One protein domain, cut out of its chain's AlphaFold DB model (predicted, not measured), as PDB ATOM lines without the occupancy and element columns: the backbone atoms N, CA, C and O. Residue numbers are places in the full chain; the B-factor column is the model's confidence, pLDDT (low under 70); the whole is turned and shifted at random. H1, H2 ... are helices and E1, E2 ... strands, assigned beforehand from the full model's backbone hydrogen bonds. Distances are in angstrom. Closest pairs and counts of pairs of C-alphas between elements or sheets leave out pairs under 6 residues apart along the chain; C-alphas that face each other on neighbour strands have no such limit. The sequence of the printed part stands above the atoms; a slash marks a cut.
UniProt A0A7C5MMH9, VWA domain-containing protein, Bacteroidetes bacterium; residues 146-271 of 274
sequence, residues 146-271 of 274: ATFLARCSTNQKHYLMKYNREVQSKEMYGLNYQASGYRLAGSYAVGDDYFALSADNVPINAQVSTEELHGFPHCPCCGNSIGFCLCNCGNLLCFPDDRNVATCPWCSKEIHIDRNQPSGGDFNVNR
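What this domain is: This is residues 146 to 271 of the 274 residues of the protein "VWA domain-containing protein" of Bacteroidetes bacterium (UniProt A0A7C5MMH9). A long two-stranded ribbon, the hairpin E2 and E3, runs along the longest axis; its tip, residues 171 to 176, sticks out, and its other end joins E1, E6 and E5 in a strongly twisted sheet curled like part of a barrel. Two small strand pairs, E4 with E9 and E7 with E8, and long loops complete the body, while residues 195 to 202, of which 195 to 197 belong to the short helix H1, stick out elsewhere. The printed part has 126 residues, with nine named strands and one named helix in the order E1 E2 E3 H1 E4 E5 E6 E7 E8 E9; the large sheet is mixed, in the order E3 E2 E1 E6 E5. The class is mostly strand, though under half of the residues are in named elements. The whole is only just compact, close to loose, with a radius of gyration of the C-alphas of 16.1 A and spans of 53 by 41 by 24 A.

How they stand to each other: E1, residues 146 to 151, E2, residues 158 to 172, and E3, residues 175 to 189, form a meander, each strand the antiparallel neighbour of the one before. N 148 and O 161 are 2.9 A apart between E1 and E2, and N 168 and O 179 are 2.8 A apart between E2 and E3. H1, residues 193 to 197, is not on the sheet; in it every O i to N i+4 pair is within hydrogen-bond range. E4, residues 207 to 209, is antiparallel to E9, residues 268 to 270, with N 208 and O 269 3.0 A apart. The closest C-alphas of E1 and E9, those of Phe 148 and Asn 270, are 7.3 A apart. Residues 213 to 214 pair in parallel with residues 182 to 183 of E3. E5, residues 226 to 230, and E6, residues 236 to 239, form a hairpin, with N 237 and O 229 2.9 A apart. E6 is parallel to E1 at 59 degrees, with N 151 and O 236 3.2 A apart. E7, residues 245 to 247, and E8, residues 254 to 256, form another hairpin, with N 255 and O 246 2.8 A apart. E8 and E9 are apart.

Where its parts are: E1 begins at C-alpha 146 (13.515, -16.915, 118.124) and is 16.9 A long. E2 is 42.7 A long and ends at C-alpha 172 (-11.117, -9.957, 129.137); E3 is 42.6 A long. E5 measures 10.8 A and E6 9.7 A. E9 ends at C-alpha 270 (15.183, -12.677, 109.924).

The domain as a whole: The C-alphas farthest apart, those of Gly 174 and Ser 252, are 53.3 A apart. The printed part has no cut. The links from E4 to E5 and from E8 to E9 are long. The mean pLDDT of the printed part is 78.5; residues 167 to 180, 196 to 207 and 259 to 266 are under 70.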
ATOM      1  N   ALA A 146      12.992 -17.768 119.182       79.19
ATOM      2  CA  ALA A 146      13.515 -16.915 118.124       79.19
ATOM      3  C   ALA A 146      14.978 -16.574 118.431       79.19
ATOM      4  O   ALA A 146      15.280 -15.923 119.432       79.19
ATOM      5  N   THR A 147      15.886 -17.027 117.567       84.31
ATOM      6  CA  THR A 147      17.315 -16.720 117.671       84.31
ATOM      7  C   THR A 147      17.716 -15.761 116.565       84.31
ATOM      8  O   THR A 147      17.298 -15.916 115.416       84.31
ATOM      9  N   PHE A 148      18.555 -14.785 116.900       87.69
ATOM     10  CA  PHE A 148      19.065 -13.782 115.971       87.69
ATOM     11  C   PHE A 148      20.590 -13.691 116.043       87.69
ATOM     12  O   PHE A 148      21.155 -13.656 117.137       87.69
ATOM     13  N   LEU A 149      21.249 -13.622 114.882       89.19
ATOM     14  CA  LEU A 149      22.696 -13.435 114.774       89.19
ATOM     15  C   LEU A 149      23.011 -11.951 114.629       89.19
ATOM     16  O   LEU A 149      22.433 -11.263 113.788       89.19
ATOM     17  N   ALA A 150      23.974 -11.477 115.406       92.06
ATOM     18  CA  ALA A 150      24.497 -10.131 115.296       92.06
ATOM     19  C   ALA A 150      26.023 -10.122 115.370       92.06
ATOM     20  O   ALA A 150      26.671 -11.098 115.759       92.06
ATOM     21  N   ARG A 151      26.611  -8.991 114.980       93.31
ATOM     22  CA  ARG A 151      28.057  -8.778 115.035       93.31
ATOM     23  C   ARG A 151      28.362  -7.464 115.727       93.31
ATOM     24  O   ARG A 151      27.738  -6.439 115.462       93.31
ATOM     25  N   CYS A 152      29.305  -7.505 116.657       93.94
ATOM     26  CA  CYS A 152      29.672  -6.353 117.462       93.94
ATOM     27  C   CYS A 152      30.293  -5.262 116.578       93.94
ATOM     28  O   CYS A 152      31.225  -5.535 115.824       93.94
ATOM     29  N   SER A 153      29.813  -4.022 116.685       92.75
ATOM     30  CA  SER A 153      30.374  -2.887 115.939       92.75
ATOM     31  C   SER A 153      31.778  -2.500 116.412       92.75
ATOM     32  O   SER A 153      32.568  -1.999 115.619       92.75
ATOM     33  N   THR A 154      32.122  -2.782 117.673       90.69
ATOM     34  CA  THR A 154      33.419  -2.420 118.265       90.69
ATOM     35  C   THR A 154      34.522  -3.431 117.953       90.69
ATOM     36  O   THR A 154      35.600  -3.048 117.512       90.69
ATOM     37  N   ASN A 155      34.282  -4.723 118.205       91.56
ATOM     38  CA  ASN A 155      35.314  -5.766 118.097       91.56
ATOM     39  C   ASN A 155      35.033  -6.816 117.017       91.56
ATOM     40  O   ASN A 155      35.780  -7.783 116.903       91.56
ATOM     41  N   GLN A 156      33.958  -6.638 116.242       92.12
ATOM     42  CA  GLN A 156      33.580  -7.504 115.124       92.12
ATOM     43  C   GLN A 156      33.357  -8.983 115.480       92.12
ATOM     44  O   GLN A 156      33.267  -9.813 114.574       92.12
ATOM     45  N   LYS A 157      33.213  -9.322 116.767       92.25
ATOM     46  CA  LYS A 157      32.846 -10.673 117.209       92.25
ATOM     47  C   LYS A 157      31.354 -10.928 117.024       92.25
ATOM     48  O   LYS A 157      30.539 -10.015 117.194       92.25
ATOM     49  N   HIS A 158      31.007 -12.168 116.707       92.88
ATOM     50  CA  HIS A 158      29.628 -12.612 116.559       92.88
ATOM     51  C   HIS A 158      28.981 -12.882 117.920       92.88
ATOM     52  O   HIS A 158      29.649 -13.251 118.888       92.88
ATOM     53  N   TYR A 159      27.672 -12.678 117.996       93.06
ATOM     54  CA  TYR A 159      26.871 -13.046 119.155       93.06
ATOM     55  C   TYR A 159      25.450 -13.409 118.739       93.06
ATOM     56  O   TYR A 159      24.932 -12.916 117.735       93.06
ATOM     57  N   LEU A 160      24.825 -14.270 119.536       91.88
ATOM     58  CA  LEU A 160      23.439 -14.682 119.381       91.88
ATOM     59  C   LEU A 160      22.562 -13.985 120.409       91.88
ATOM     60  O   LEU A 160      22.973 -13.742 121.544       91.88
ATOM     61  N   MET A 161      21.331 -13.695 120.014       91.62
ATOM     62  CA  MET A 161      20.274 -13.205 120.890       91.62
ATOM     63  C   MET A 161      19.151 -14.229 120.857       91.62
ATOM     64  O   MET A 161      18.625 -14.518 119.783       91.62
ATOM     65  N   LYS A 162      18.819 -14.800 122.015       88.50
ATOM     66  CA  LYS A 162      17.797 -15.839 122.150       88.50
ATOM     67  C   LYS A 162      16.561 -15.253 122.814       88.50
ATOM     68  O   LYS A 162      16.667 -14.643 123.880       88.50
ATOM     69  N   TYR A 163      15.404 -15.500 122.219       84.12
ATOM     70  CA  TYR A 163      14.103 -15.192 122.786       84.12
ATOM     71  C   TYR A 163      13.273 -16.469 122.896       84.12
ATOM     72  O   TYR A 163      13.213 -17.239 121.944       84.12
ATOM     73  N   ASN A 164      12.626 -16.688 124.034       77.75
ATOM     74  CA  ASN A 164      11.732 -17.825 124.244       77.75
ATOM     75  C   ASN A 164      10.291 -17.387 123.990       77.75
ATOM     76  O   ASN A 164       9.905 -16.291 124.398       77.75
ATOM     77  N   ARG A 165       9.493 -18.235 123.347       74.62
ATOM     78  CA  ARG A 165       8.068 -17.992 123.136       74.62
ATOM     79  C   ARG A 165       7.370 -17.853 124.485       74.62
ATOM     80  O   ARG A 165       7.558 -18.665 125.385       74.62
ATOM     81  N   GLU A 166       6.537 -16.835 124.604       71.38
ATOM     82  CA  GLU A 166       5.667 -16.603 125.747       71.38
ATOM     83  C   GLU A 166       4.232 -16.515 125.234       71.38
ATOM     84  O   GLU A 166       3.923 -15.722 124.342       71.38
ATOM     85  N   VAL A 167       3.350 -17.347 125.783       67.94
ATOM     86  CA  VAL A 167       1.916 -17.294 125.490       67.94
ATOM     87  C   VAL A 167       1.224 -16.695 126.702       67.94
ATOM     88  O   VAL A 167       1.169 -17.312 127.762       67.94
ATOM     89  N   GLN A 168       0.688 -15.489 126.548       60.16
ATOM     90  CA  GLN A 168      -0.150 -14.867 127.563       60.16
ATOM     91  C   GLN A 168      -1.616 -15.085 127.203       60.16
ATOM     92  O   GLN A 168      -2.134 -14.499 126.253       60.16
ATOM     93  N   SER A 169      -2.300 -15.916 127.984       58.59
ATOM     94  CA  SER A 169      -3.758 -15.972 127.988       58.59
ATOM     95  C   SER A 169      -4.293 -14.898 128.934       58.59
ATOM     96  O   SER A 169      -4.069 -14.972 130.143       58.59
ATOM     97  N   LYS A 170      -4.997 -13.901 128.400       60.78
ATOM     98  CA  LYS A 170      -5.755 -12.929 129.195       60.78
ATOM     99  C   LYS A 170      -7.236 -13.124 128.930       60.78
ATOM    100  O   LYS A 170      -7.682 -13.061 127.788       60.78
ATOM    101  N   GLU A 171      -7.995 -13.334 129.995       59.84
ATOM    102  CA  GLU A 171      -9.450 -13.317 129.935       59.84
ATOM    103  C   GLU A 171      -9.924 -11.872 130.120       59.84
ATOM    104  O   GLU A 171      -9.651 -11.235 131.140       59.84
ATOM    105  N   MET A 172     -10.591 -11.320 129.108       56.19
ATOM    106  CA  MET A 172     -11.117  -9.957 129.137       56.19
ATOM    107  C   MET A 172     -12.546  -9.965 128.599       56.19
ATOM    108  O   MET A 172     -12.799 -10.436 127.496       56.19
ATOM    109  N   TYR A 173     -13.494  -9.470 129.402       63.19
ATOM    110  CA  TYR A 173     -14.935  -9.488 129.099       63.19
ATOM    111  C   TYR A 173     -15.507 -10.884 128.767       63.19
ATOM    112  O   TYR A 173     -16.396 -11.005 127.929       63.19
ATOM    113  N   GLY A 174     -15.003 -11.945 129.409       65.25
ATOM    114  CA  GLY A 174     -15.452 -13.325 129.158       65.25
ATOM    115  C   GLY A 174     -14.989 -13.907 127.816       65.25
ATOM    116  O   GLY A 174     -15.473 -14.959 127.404       65.25
ATOM    117  N   LEU A 175     -14.064 -13.230 127.128       51.62
ATOM    118  CA  LEU A 175     -13.360 -13.735 125.956       51.62
ATOM    119  C   LEU A 175     -11.908 -14.036 126.336       51.62
ATOM    120  O   LEU A 175     -11.210 -13.196 126.910       51.62
ATOM    121  N   ASN A 176     -11.451 -15.238 125.994       56.78
ATOM    122  CA  ASN A 176     -10.058 -15.636 126.149       56.78
ATOM    123  C   ASN A 176      -9.243 -15.110 124.966       56.78
ATOM    124  O   ASN A 176      -9.419 -15.567 123.836       56.78
ATOM    125  N   TYR A 177      -8.333 -14.175 125.231       53.47
ATOM    126  CA  TYR A 177      -7.351 -13.700 124.264       53.47
ATOM    127  C   TYR A 177      -6.011 -14.372 124.530       53.47
ATOM    128  O   TYR A 177      -5.451 -14.250 125.619       53.47
ATOM    129  N   GLN A 178      -5.484 -15.071 123.528       55.19
ATOM    130  CA  GLN A 178      -4.115 -15.576 123.542       55.19
ATOM    131  C   GLN A 178      -3.244 -14.625 122.726       55.19
ATOM    132  O   GLN A 178      -3.348 -14.577 121.503       55.19
ATOM    133  N   ALA A 179      -2.400 -13.858 123.410       58.03
ATOM    134  CA  ALA A 179      -1.315 -13.124 122.776       58.03
ATOM    135  C   ALA A 179      -0.050 -13.982 122.879       58.03
ATOM    136  O   ALA A 179       0.365 -14.345 123.979       58.03
ATOM    137  N   SER A 180       0.542 -14.341 121.742       63.91
ATOM    138  CA  SER A 180       1.845 -15.003 121.699       63.91
ATOM    139  C   SER A 180       2.912 -14.010 121.268       63.91
ATOM    140  O   SER A 180       2.737 -13.342 120.254       63.91
ATOM    141  N   GLY A 181       4.011 -13.955 122.011       71.75
ATOM    142  CA  GLY A 181       5.210 -13.202 121.658       71.75
ATOM    143  C   GLY A 181       6.459 -13.991 122.030       71.75
ATOM    144  O   GLY A 181       6.387 -15.178 122.350       71.75
ATOM    145  N   TYR A 182       7.609 -13.332 122.018       78.12
ATOM    146  CA  TYR A 182       8.891 -13.902 122.396       78.12
ATOM    147  C   TYR A 182       9.591 -12.986 123.395       78.12
ATOM    148  O   TYR A 182       9.861 -11.821 123.114       78.12
ATOM    149  N   ARG A 183       9.931 -13.510 124.570       83.06
ATOM    150  CA  ARG A 183      10.648 -12.783 125.618       83.06
ATOM    151  C   ARG A 183      12.140 -13.047 125.537       83.06
ATOM    152  O   ARG A 183      12.562 -14.193 125.396       83.06
ATOM    153  N   LEU A 184      12.939 -11.993 125.680       87.38
ATOM    154  CA  LEU A 184      14.393 -12.087 125.700       87.38
ATOM    155  C   LEU A 184      14.849 -13.046 126.806       87.38
ATOM    156  O   LEU A 184      14.626 -12.796 127.989       87.38
ATOM    157  N   ALA A 185      15.524 -14.120 126.404       85.19
ATOM    158  CA  ALA A 185      16.172 -15.060 127.308       85.19
ATOM    159  C   ALA A 185      17.613 -14.627 127.611       85.19
ATOM    160  O   ALA A 185      18.091 -14.795 128.728       85.19
ATOM    161  N   GLY A 186      18.315 -14.068 126.622       88.56
ATOM    162  CA  GLY A 186      19.668 -13.559 126.814       88.56
ATOM    163  C   GLY A 186      20.430 -13.311 125.519       88.56
ATOM    164  O   GLY A 186      19.924 -13.533 124.417       88.56
ATOM    165  N   SER A 187      21.675 -12.862 125.674       92.38
ATOM    166  CA  SER A 187      22.623 -12.653 124.578       92.38
ATOM    167  C   SER A 187      23.956 -13.321 124.897       92.38
ATOM    168  O   SER A 187      24.419 -13.264 126.036       92.38
ATOM    169  N   TYR A 188      24.558 -13.967 123.901       92.88
ATOM    170  CA  TYR A 188      25.688 -14.875 124.092       92.88
ATOM    171  C   TYR A 188      26.741 -14.630 123.015       92.88
ATOM    172  O   TYR A 188      26.431 -14.680 121.827       92.88
ATOM    173  N   ALA A 189      27.982 -14.352 123.416       92.50
ATOM    174  CA  ALA A 189      29.094 -14.284 122.472       92.50
ATOM    175  C   ALA A 189      29.354 -15.678 121.882       92.50
ATOM    176  O   ALA A 189      29.332 -16.661 122.622       92.50
ATOM    177  N   VAL A 190      29.611 -15.755 120.577       89.44
ATOM    178  CA  VAL A 190      29.901 -17.024 119.892       89.44
ATOM    179  C   VAL A 190      31.278 -16.995 119.238       89.44
ATOM    180  O   VAL A 190      31.753 -15.942 118.801       89.44
ATOM    181  N   GLY A 191      31.930 -18.157 119.229       83.88
ATOM    182  CA  GLY A 191      33.195 -18.385 118.541       83.88
ATOM    183  C   GLY A 191      32.999 -18.700 117.059       83.88
ATOM    184  O   GLY A 191      31.878 -18.777 116.558       83.88
ATOM    185  N   ASP A 192      34.114 -18.880 116.353       73.62
ATOM    186  CA  ASP A 192      34.111 -19.219 114.924       73.62
ATOM    187  C   ASP A 192      33.592 -20.648 114.659       73.62
ATOM    188  O   ASP A 192      33.139 -20.960 113.559       73.62
ATOM    189  N   ASP A 193      33.607 -21.506 115.681       75.38
ATOM    190  CA  ASP A 193      33.089 -22.876 115.671       75.38
ATOM    191  C   ASP A 193      31.570 -22.955 115.467       75.38
ATOM    192  O   ASP A 193      31.085 -23.931 114.896       75.38
ATOM    193  N   TYR A 194      30.825 -21.908 115.839       77.75
ATOM    194  CA  TYR A 194      29.385 -21.806 115.578       77.75
ATOM    195  C   TYR A 194      29.053 -22.000 114.092       77.75
ATOM    196  O   TYR A 194      28.150 -22.764 113.753       77.75
ATOM    197  N   PHE A 195      29.823 -21.380 113.193       74.12
ATOM    198  CA  PHE A 195      29.552 -21.449 111.755       74.12
ATOM    199  C   PHE A 195      29.794 -22.841 111.172       74.12
ATOM    200  O   PHE A 195      29.104 -23.237 110.241       74.12
ATOM    201  N   ALA A 196      30.728 -23.606 111.744       69.69
ATOM    202  CA  ALA A 196      30.976 -24.987 111.336       69.69
ATOM    203  C   ALA A 196      29.845 -25.945 111.756       69.69
ATOM    204  O   ALA A 196      29.706 -27.024 111.179       69.69
ATOM    205  N   LEU A 197      29.062 -25.566 112.770       67.69
ATOM    206  CA  LEU A 197      27.962 -26.360 113.323       67.69
ATOM    207  C   LEU A 197      26.585 -25.923 112.794       67.69
ATOM    208  O   LEU A 197      25.632 -26.699 112.871       67.69
ATOM    209  N   SER A 198      26.482 -24.717 112.232       65.19
ATOM    210  CA  SER A 198      25.293 -24.218 111.536       65.19
ATOM    211  C   SER A 198      25.281 -24.640 110.063       65.19
ATOM    212  O   SER A 198      26.320 -24.661 109.409       65.19
ATOM    213  N   ALA A 199      24.110 -24.951 109.508       58.28
ATOM    214  CA  ALA A 199      24.006 -25.302 108.094       58.28
ATOM    215  C   ALA A 199      24.099 -24.049 107.202       58.28
ATOM    216  O   ALA A 199      23.282 -23.134 107.324       58.28
ATOM    217  N   ASP A 200      25.046 -24.038 106.259       55.56
ATOM    218  CA  ASP A 200      25.207 -22.955 105.282       55.56
ATOM    219  C   ASP A 200      23.921 -22.709 104.475       55.56
ATOM    220  O   ASP A 200      23.298 -23.645 103.963       55.56
ATOM    221  N   ASN A 201      23.558 -21.432 104.285       50.09
ATOM    222  CA  ASN A 201      22.487 -21.004 103.375       50.09
ATOM    223  C   ASN A 201      21.140 -21.720 103.583       50.09
ATOM    224  O   ASN A 201      20.427 -21.998 102.615       50.09
ATOM    225  N   VAL A 202      20.748 -22.001 104.828       49.81
ATOM    226  CA  VAL A 202      19.347 -22.310 105.134       49.81
ATOM    227  C   VAL A 202      18.628 -20.982 105.375       49.81
ATOM    228  O   VAL A 202      18.723 -20.447 106.479       49.81
ATOM    229  N   PRO A 203      17.922 -20.403 104.379       47.16
ATOM    230  CA  PRO A 203      17.024 -19.298 104.651       47.16
ATOM    231  C   PRO A 203      15.934 -19.829 105.574       47.16
ATOM    232  O   PRO A 203      15.018 -20.539 105.150       47.16
ATOM    233  N   ILE A 204      16.044 -19.507 106.857       52.72
ATOM    234  CA  ILE A 204      14.910 -19.617 107.754       52.72
ATOM    235  C   ILE A 204      13.975 -18.495 107.309       52.72
ATOM    236  O   ILE A 204      14.129 -17.347 107.716       52.72
ATOM    237  N   ASN A 205      13.033 -18.802 106.413       48.31
ATOM    238  CA  ASN A 205      11.957 -17.892 106.006       48.31
ATOM    239  C   ASN A 205      10.953 -17.704 107.162       48.31
ATOM    240  O   ASN A 205       9.755 -17.920 107.012       48.31
ATOM    241  N   ALA A 206      11.463 -17.343 108.336       60.78
ATOM    242  CA  ALA A 206      10.729 -17.013 109.537       60.78
ATOM    243  C   ALA A 206      11.173 -15.619 109.953       60.78
ATOM    244  O   ALA A 206      12.149 -15.441 110.686       60.78
ATOM    245  N   GLN A 207      10.493 -14.623 109.409       66.44
ATOM    246  CA  GLN A 207      10.590 -13.274 109.927       66.44
ATOM    247  C   GLN A 207       9.761 -13.179 111.203       66.44
ATOM    248  O   GLN A 207       8.667 -13.734 111.261       66.44
ATOM    249  N   VAL A 208      10.291 -12.492 112.209       70.69
ATOM    250  CA  VAL A 208       9.549 -12.131 113.422       70.69
ATOM    251  C   VAL A 208       9.429 -10.617 113.452       70.69
ATOM    252  O   VAL A 208      10.428  -9.921 113.236       70.69
ATOM    253  N   SER A 209       8.215 -10.120 113.683       75.50
ATOM    254  CA  SER A 209       7.980  -8.692 113.894       75.50
ATOM    255  C   SER A 209       8.635  -8.256 115.201       75.50
ATOM    256  O   SER A 209       8.531  -8.949 116.214       75.50
ATOM    257  N   THR A 210       9.281  -7.091 115.217       80.38
ATOM    258  CA  THR A 210       9.814  -6.506 116.456       80.38
ATOM    259  C   THR A 210       8.745  -6.264 117.523       80.38
ATOM    260  O   THR A 210       9.089  -6.245 118.700       80.38
ATOM    261  N   GLU A 211       7.465  -6.140 117.152       78.19
ATOM    262  CA  GLU A 211       6.346  -6.017 118.104       78.19
ATOM    263  C   GLU A 211       6.124  -7.288 118.929       78.19
ATOM    264  O   GLU A 211       5.672  -7.226 120.074       78.19
ATOM    265  N   GLU A 212       6.455  -8.448 118.359       74.94
ATOM    266  CA  GLU A 212       6.360  -9.733 119.045       74.94
ATOM    267  C   GLU A 212       7.534  -9.945 120.008       74.94
ATOM    268  O   GLU A 212       7.508 -10.887 120.797       74.94
ATOM    269  N   LEU A 213       8.574  -9.103 119.961       82.50
ATOM    270  CA  LEU A 213       9.769  -9.240 120.788       82.50
ATOM    271  C   LEU A 213       9.669  -8.390 122.058       82.50
ATOM    272  O   LEU A 213       9.584  -7.164 122.032       82.50
ATOM    273  N   HIS A 214       9.774  -9.044 123.210       82.81
ATOM    274  CA  HIS A 214       9.777  -8.404 124.516       82.81
ATOM    275  C   HIS A 214      11.183  -8.392 125.119       82.81
ATOM    276  O   HIS A 214      11.716  -9.426 125.528       82.81
ATOM    277  N   GLY A 215      11.753  -7.194 125.243       83.94
ATOM    278  CA  GLY A 215      13.062  -6.951 125.851       83.94
ATOM    279  C   GLY A 215      14.169  -6.699 124.825       83.94
ATOM    280  O   GLY A 215      14.178  -7.265 123.732       83.94
ATOM    281  N   PHE A 216      15.125  -5.853 125.210       84.69
ATOM    282  CA  PHE A 216      16.255  -5.456 124.371       84.69
ATOM    283  C   PHE A 216      17.569  -5.977 124.971       84.69
ATOM    284  O   PHE A 216      17.841  -5.716 126.144       84.69
ATOM    285  N   PRO A 217      18.373  -6.739 124.213       91.31
ATOM    286  CA  PRO A 217      19.627  -7.290 124.699       91.31
ATOM    287  C   PRO A 217      20.734  -6.239 124.695       91.31
ATOM    288  O   PRO A 217      20.774  -5.360 123.836       91.31
ATOM    289  N   HIS A 218      21.689  -6.399 125.607       93.00
ATOM    290  CA  HIS A 218      22.984  -5.725 125.546       93.00
ATOM    291  C   HIS A 218      23.944  -6.493 124.627       93.00
ATOM    292  O   HIS A 218      23.710  -7.651 124.284       93.00
ATOM    293  N   CYS A 219      25.052  -5.874 124.224       94.69
ATOM    294  CA  CYS A 219      26.102  -6.578 123.495       94.69
ATOM    295  C   CYS A 219      26.999  -7.368 124.465       94.69
ATOM    296  O   CYS A 219      27.744  -6.741 125.225       94.69
ATOM    297  N   PRO A 220      27.047  -8.712 124.402       94.81
ATOM    298  CA  PRO A 220      27.893  -9.508 125.295       94.81
ATOM    299  C   PRO A 220      29.389  -9.349 124.981       94.81
ATOM    300  O   PRO A 220      30.239  -9.656 125.811       94.81
ATOM    301  N   CYS A 221      29.731  -8.863 123.783       93.31
ATOM    302  CA  CYS A 221      31.111  -8.748 123.321       93.31
ATOM    303  C   CYS A 221      31.810  -7.464 123.793       93.31
ATOM    304  O   CYS A 221      33.026  -7.481 123.973       93.31
ATOM    305  N   CYS A 222      31.088  -6.345 123.913       93.06
ATOM    306  CA  CYS A 222      31.674  -5.037 124.243       93.06
ATOM    307  C   CYS A 222      30.920  -4.255 125.322       93.06
ATOM    308  O   CYS A 222      31.396  -3.200 125.723       93.06
ATOM    309  N   GLY A 223      29.763  -4.741 125.781       91.12
ATOM    310  CA  GLY A 223      28.995  -4.122 126.862       91.12
ATOM    311  C   GLY A 223      28.051  -2.992 126.447       91.12
ATOM    312  O   GLY A 223      27.416  -2.423 127.326       91.12
ATOM    313  N   ASN A 224      27.920  -2.679 125.152       92.50
ATOM    314  CA  ASN A 224      26.979  -1.650 124.693       92.50
ATOM    315  C   ASN A 224      25.540  -1.980 125.121       92.50
ATOM    316  O   ASN A 224      25.102  -3.126 124.970       92.50
ATOM    317  N   SER A 225      24.796  -0.969 125.567       89.38
ATOM    318  CA  SER A 225      23.407  -1.107 126.020       89.38
ATOM    319  C   SER A 225      22.420  -1.438 124.896       89.38
ATOM    320  O   SER A 225      21.364  -2.009 125.136       89.38
ATOM    321  N   ILE A 226      22.765  -1.146 123.642       90.00
ATOM    322  CA  ILE A 226      21.929  -1.483 122.489       90.00
ATOM    323  C   ILE A 226      22.603  -2.614 121.715       90.00
ATOM    324  O   ILE A 226      23.513  -2.392 120.919       90.00
ATOM    325  N   GLY A 227      22.165  -3.849 121.947       90.44
ATOM    326  CA  GLY A 227      22.625  -5.046 121.237       90.44
ATOM    327  C   GLY A 227      21.801  -5.407 119.998       90.44
ATOM    328  O   GLY A 227      22.180  -6.333 119.286       90.44
ATOM    329  N   PHE A 228      20.698  -4.704 119.729       90.44
ATOM    330  CA  PHE A 228      19.730  -5.051 118.684       90.44
ATOM    331  C   PHE A 228      19.467  -3.849 117.764       90.44
ATOM    332  O   PHE A 228      18.495  -3.119 117.924       90.44
ATOM    333  N   CYS A 229      20.367  -3.607 116.811       90.00
ATOM    334  CA  CYS A 229      20.229  -2.565 115.792       90.00
ATOM    335  C   CYS A 229      20.262  -3.199 114.397       90.00
ATOM    336  O   CYS A 229      21.170  -3.976 114.105       90.00
ATOM    337  N   LEU A 230      19.289  -2.875 113.539       88.00
ATOM    338  CA  LEU A 230      19.206  -3.387 112.170       88.00
ATOM    339  C   LEU A 230      19.894  -2.435 111.186       88.00
ATOM    340  O   LEU A 230      19.547  -1.261 111.084       88.00
ATOM    341  N   CYS A 231      20.852  -2.953 110.420       88.38
ATOM    342  CA  CYS A 231      21.443  -2.226 109.303       88.38
ATOM    343  C   CYS A 231      20.591  -2.369 108.034       88.38
ATOM    344  O   CYS A 231      19.978  -3.408 107.804       88.38
ATOM    345  N   ASN A 232      20.678  -1.404 107.116       84.94
ATOM    346  CA  ASN A 232      20.092  -1.489 105.771       84.94
ATOM    347  C   ASN A 232      20.572  -2.700 104.948       84.94
ATOM    348  O   ASN A 232      19.964  -3.016 103.931       84.94
ATOM    349  N   CYS A 233      21.664  -3.370 105.339       82.88
ATOM    350  CA  CYS A 233      22.078  -4.633 104.720       82.88
ATOM    351  C   CYS A 233      21.296  -5.860 105.229       82.88
ATOM    352  O   CYS A 233      21.588  -6.967 104.793       82.88
ATOM    353  N   GLY A 234      20.353  -5.681 106.160       81.69
ATOM    354  CA  GLY A 234      19.519  -6.744 106.727       81.69
ATOM    355  C   GLY A 234      20.129  -7.484 107.922       81.69
ATOM    356  O   GLY A 234      19.489  -8.386 108.451       81.69
ATOM    357  N   ASN A 235      21.333  -7.106 108.365       88.31
ATOM    358  CA  ASN A 235      22.025  -7.759 109.478       88.31
ATOM    359  C   ASN A 235      21.977  -6.925 110.757       88.31
ATOM    360  O   ASN A 235      21.983  -5.690 110.710       88.31
ATOM    361  N   LEU A 236      21.998  -7.621 111.894       91.88
ATOM    362  CA  LEU A 236      21.982  -7.008 113.215       91.88
ATOM    363  C   LEU A 236      23.393  -6.699 113.729       91.88
ATOM    364  O   LEU A 236      24.373  -7.396 113.432       91.88
ATOM    365  N   LEU A 237      23.487  -5.652 114.537       93.62
ATOM    366  CA  LEU A 237      24.699  -5.219 115.222       93.62
ATOM    367  C   LEU A 237      24.367  -4.560 116.563       93.62
ATOM    368  O   LEU A 237      23.215  -4.219 116.833       93.62
ATOM    369  N   CYS A 238      25.396  -4.324 117.376       93.88
ATOM    370  CA  CYS A 238      25.271  -3.455 118.538       93.88
ATOM    371  C   CYS A 238      25.552  -1.995 118.171       93.88
ATOM    372  O   CYS A 238      26.382  -1.707 117.303       93.88
ATOM    373  N   PHE A 239      24.906  -1.071 118.873       91.12
ATOM    374  CA  PHE A 239      25.083   0.362 118.692       91.12
ATOM    375  C   PHE A 239      25.869   0.956 119.874       91.12
ATOM    376  O   PHE A 239      25.544   0.626 121.013       91.12
ATOM    377  N   PRO A 240      26.921   1.766 119.650       89.38
ATOM    378  CA  PRO A 240      27.709   2.374 120.723       89.38
ATOM    379  C   PRO A 240      26.898   3.341 121.588       89.38
ATOM    380  O   PRO A 240      26.116   4.137 121.074       89.38
ATOM    381  N   ASP A 241      27.140   3.319 122.900       83.44
ATOM    382  CA  ASP A 241      26.452   4.189 123.864       83.44
ATOM    383  C   ASP A 241      27.017   5.617 123.883       83.44
ATOM    384  O   ASP A 241      26.309   6.566 124.221       83.44
ATOM    385  N   ASP A 242      28.262   5.795 123.452       81.56
ATOM    386  CA  ASP A 242      29.011   7.055 123.492       81.56
ATOM    387  C   ASP A 242      28.841   7.927 122.236       81.56
ATOM    388  O   ASP A 242      29.181   9.110 122.248       81.56
ATOM    389  N   ARG A 243      28.333   7.353 121.141       81.94
ATOM    390  CA  ARG A 243      28.270   7.985 119.819       81.94
ATOM    391  C   ARG A 243      26.899   7.804 119.174       81.94
ATOM    392  O   ARG A 243      26.205   6.823 119.415       81.94
ATOM    393  N   ASN A 244      26.546   8.739 118.292       83.50
ATOM    394  CA  ASN A 244      25.341   8.661 117.450       83.50
ATOM    395  C   ASN A 244      25.616   8.020 116.079       83.50
ATOM    396  O   ASN A 244      24.760   8.053 115.198       83.50
ATOM    397  N   VAL A 245      26.800   7.428 115.903       88.75
ATOM    398  CA  VAL A 245      27.212   6.737 114.681       88.75
ATOM    399  C   VAL A 245      27.831   5.385 115.019       88.75
ATOM    400  O   VAL A 245      28.652   5.276 115.931       88.75
ATOM    401  N   ALA A 246      27.455   4.362 114.256       88.88
ATOM    402  CA  ALA A 246      28.049   3.032 114.298       88.88
ATOM    403  C   ALA A 246      28.462   2.597 112.892       88.88
ATOM    404  O   ALA A 246      27.690   2.726 111.944       88.88
ATOM    405  N   THR A 247      29.651   2.021 112.740       92.81
ATOM    406  CA  THR A 247      30.051   1.382 111.480       92.81
ATOM    407  C   THR A 247      29.557  -0.059 111.470       92.81
ATOM    408  O   THR A 247      29.882  -0.843 112.362       92.81
ATOM    409  N   CYS A 248      28.771  -0.428 110.459       92.69
ATOM    410  CA  CYS A 248      28.252  -1.779 110.318       92.69
ATOM    411  C   CYS A 248      29.394  -2.771 110.049       92.69
ATOM    412  O   CYS A 248      30.044  -2.671 109.006       92.69
ATOM    413  N   PRO A 249      29.612  -3.782 110.907       92.81
ATOM    414  CA  PRO A 249      30.699  -4.746 110.731       92.81
ATOM    415  C   PRO A 249      30.439  -5.752 109.594       92.81
ATOM    416  O   PRO A 249      31.290  -6.588 109.307       92.81
ATOM    417  N   TRP A 250      29.264  -5.702 108.957       90.44
ATOM    418  CA  TRP A 250      28.894  -6.573 107.838       90.44
ATOM    419  C   TRP A 250      29.153  -5.928 106.477       90.44
ATOM    420  O   TRP A 250      29.679  -6.573 105.580       90.44
ATOM    421  N   CYS A 251      28.773  -4.657 106.314       92.88
ATOM    422  CA  CYS A 251      28.847  -3.955 105.028       92.88
ATOM    423  C   CYS A 251      29.739  -2.707 105.051       92.88
ATOM    424  O   CYS A 251      29.844  -2.019 104.039       92.88
ATOM    425  N   SER A 252      30.369  -2.402 106.190       92.56
ATOM    426  CA  SER A 252      31.241  -1.238 106.410       92.56
ATOM    427  C   SER A 252      30.579   0.132 106.206       92.56
ATOM    428  O   SER A 252      31.272   1.143 106.140       92.56
ATOM    429  N   LYS A 253      29.244   0.198 106.122       91.56
ATOM    430  CA  LYS A 253      28.491   1.460 106.037       91.56
ATOM    431  C   LYS A 253      28.214   2.028 107.423       91.56
ATOM    432  O   LYS A 253      27.987   1.273 108.366       91.56
ATOM    433  N   GLU A 254      28.193   3.348 107.531       90.62
ATOM    434  CA  GLU A 254      27.811   4.035 108.762       90.62
ATOM    435  C   GLU A 254      26.293   4.063 108.944       90.62
ATOM    436  O   GLU A 254      25.537   4.289 107.998       90.62
ATOM    437  N   ILE A 255      25.864   3.845 110.180       87.44
ATOM    438  CA  ILE A 255      24.485   3.938 110.637       87.44
ATOM    439  C   ILE A 255      24.442   5.078 111.640       87.44
ATOM    440  O   ILE A 255      25.150   5.049 112.648       87.44
ATOM    441  N   HIS A 256      23.611   6.070 111.353       86.62
ATOM    442  CA  HIS A 256      23.398   7.225 112.214       86.62
ATOM    443  C   HIS A 256      22.029   7.077 112.872       86.62
ATOM    444  O   HIS A 256      21.031   6.919 112.170       86.62
ATOM    445  N   ILE A 257      21.985   7.093 114.204       79.31
ATOM    446  CA  ILE A 257      20.730   7.050 114.964       79.31
ATOM    447  C   ILE A 257      20.618   8.353 115.738       79.31
ATOM    448  O   ILE A 257      21.442   8.644 116.608       79.31
ATOM    449  N   ASP A 258      19.584   9.129 115.422       72.62
ATOM    450  CA  ASP A 258      19.216  10.282 116.229       72.62
ATOM    451  C   ASP A 258      18.428   9.805 117.451       72.62
ATOM    452  O   ASP A 258      17.277   9.388 117.346       72.62
ATOM    453  N   ARG A 259      19.060   9.869 118.624       66.94
ATOM    454  CA  ARG A 259      18.447   9.474 119.901       66.94
ATOM    455  C   ARG A 259      17.313  10.401 120.342       66.94
ATOM    456  O   ARG A 259      16.564  10.042 121.243       66.94
ATOM    457  N   ASN A 260      17.203  11.585 119.739       60.94
ATOM    458  CA  ASN A 260      16.144  12.548 120.036       60.94
ATOM    459  C   ASN A 260      14.895  12.335 119.173       60.94
ATOM    460  O   ASN A 260      13.874  12.980 119.416       60.94
ATOM    461  N   GLN A 261      14.952  11.440 118.187       57.03
ATOM    462  CA  GLN A 261      13.774  10.969 117.474       57.03
ATOM    463  C   GLN A 261      13.397   9.574 117.979       57.03
ATOM    464  O   GLN A 261      14.287   8.753 118.201       57.03
ATOM    465  N   PRO A 262      12.096   9.272 118.156       53.25
ATOM    466  CA  PRO A 262      11.667   7.902 118.379       53.25
ATOM    467  C   PRO A 262      12.133   7.075 117.181       53.25
ATOM    468  O   PRO A 262      11.680   7.253 116.049       53.25
ATOM    469  N   SER A 263      13.126   6.232 117.421       55.03
ATOM    470  CA  SER A 263      13.754   5.426 116.393       55.03
ATOM    471  C   SER A 263      12.791   4.335 115.936       55.03
ATOM    472  O   SER A 263      12.573   3.385 116.676       55.03
ATOM    473  N   GLY A 264      12.280   4.503 114.709       50.41
ATOM    474  CA  GLY A 264      11.933   3.447 113.750       50.41
ATOM    475  C   GLY A 264      10.724   2.581 114.092       50.41
ATOM    476  O   GLY A 264      10.774   1.799 115.031       50.41
ATOM    477  N   GLY A 265       9.670   2.691 113.278       54.19
ATOM    478  CA  GLY A 265       8.487   1.828 113.346       54.19
ATOM    479  C   GLY A 265       8.789   0.346 113.129       54.19
ATOM    480  O   GLY A 265       9.916  -0.035 112.823       54.19
ATOM    481  N   ASP A 266       7.758  -0.471 113.287       60.03
ATOM    482  CA  ASP A 266       7.852  -1.927 113.352       60.03
ATOM    483  C   ASP A 266       8.502  -2.520 112.102       60.03
ATOM    484  O   ASP A 266       8.170  -2.168 110.964       60.03
ATOM    485  N   PHE A 267       9.462  -3.421 112.307       70.25
ATOM    486  CA  PHE A 267      10.167  -4.081 111.218       70.25
ATOM    487  C   PHE A 267      10.320  -5.575 111.475       70.25
ATOM    488  O   PHE A 267      10.352  -6.061 112.603       70.25
ATOM    489  N   ASN A 268      10.433  -6.318 110.382       72.44
ATOM    490  CA  ASN A 268      10.598  -7.760 110.408       72.44
ATOM    491  C   ASN A 268      12.079  -8.126 110.441       72.44
ATOM    492  O   ASN A 268      12.874  -7.628 109.640       72.44
ATOM    493  N   VAL A 269      12.444  -9.038 111.339       76.12
ATOM    494  CA  VAL A 269      13.824  -9.493 111.515       76.12
ATOM    495  C   VAL A 269      13.931 -10.964 111.146       76.12
ATOM    496  O   VAL A 269      13.131 -11.789 111.587       76.12
ATOM    497  N   ASN A 270      14.929 -11.299 110.329       74.25
ATOM    498  CA  ASN A 270      15.183 -12.677 109.924       74.25
ATOM    499  C   ASN A 270      15.786 -13.470 111.088       74.25
ATOM    500  O   ASN A 270      16.768 -13.045 111.701       74.25
ATOM    501  N   ARG A 271      15.221 -14.646 111.357       74.00
ATOM    502  CA  ARG A 271      15.765 -15.588 112.337       74.00
ATOM    503  C   ARG A 271      17.028 -16.284 111.825       74.00
ATOM    504  O   ARG A 271      17.199 -16.485 110.625       74.00
TER     505      ARG A 271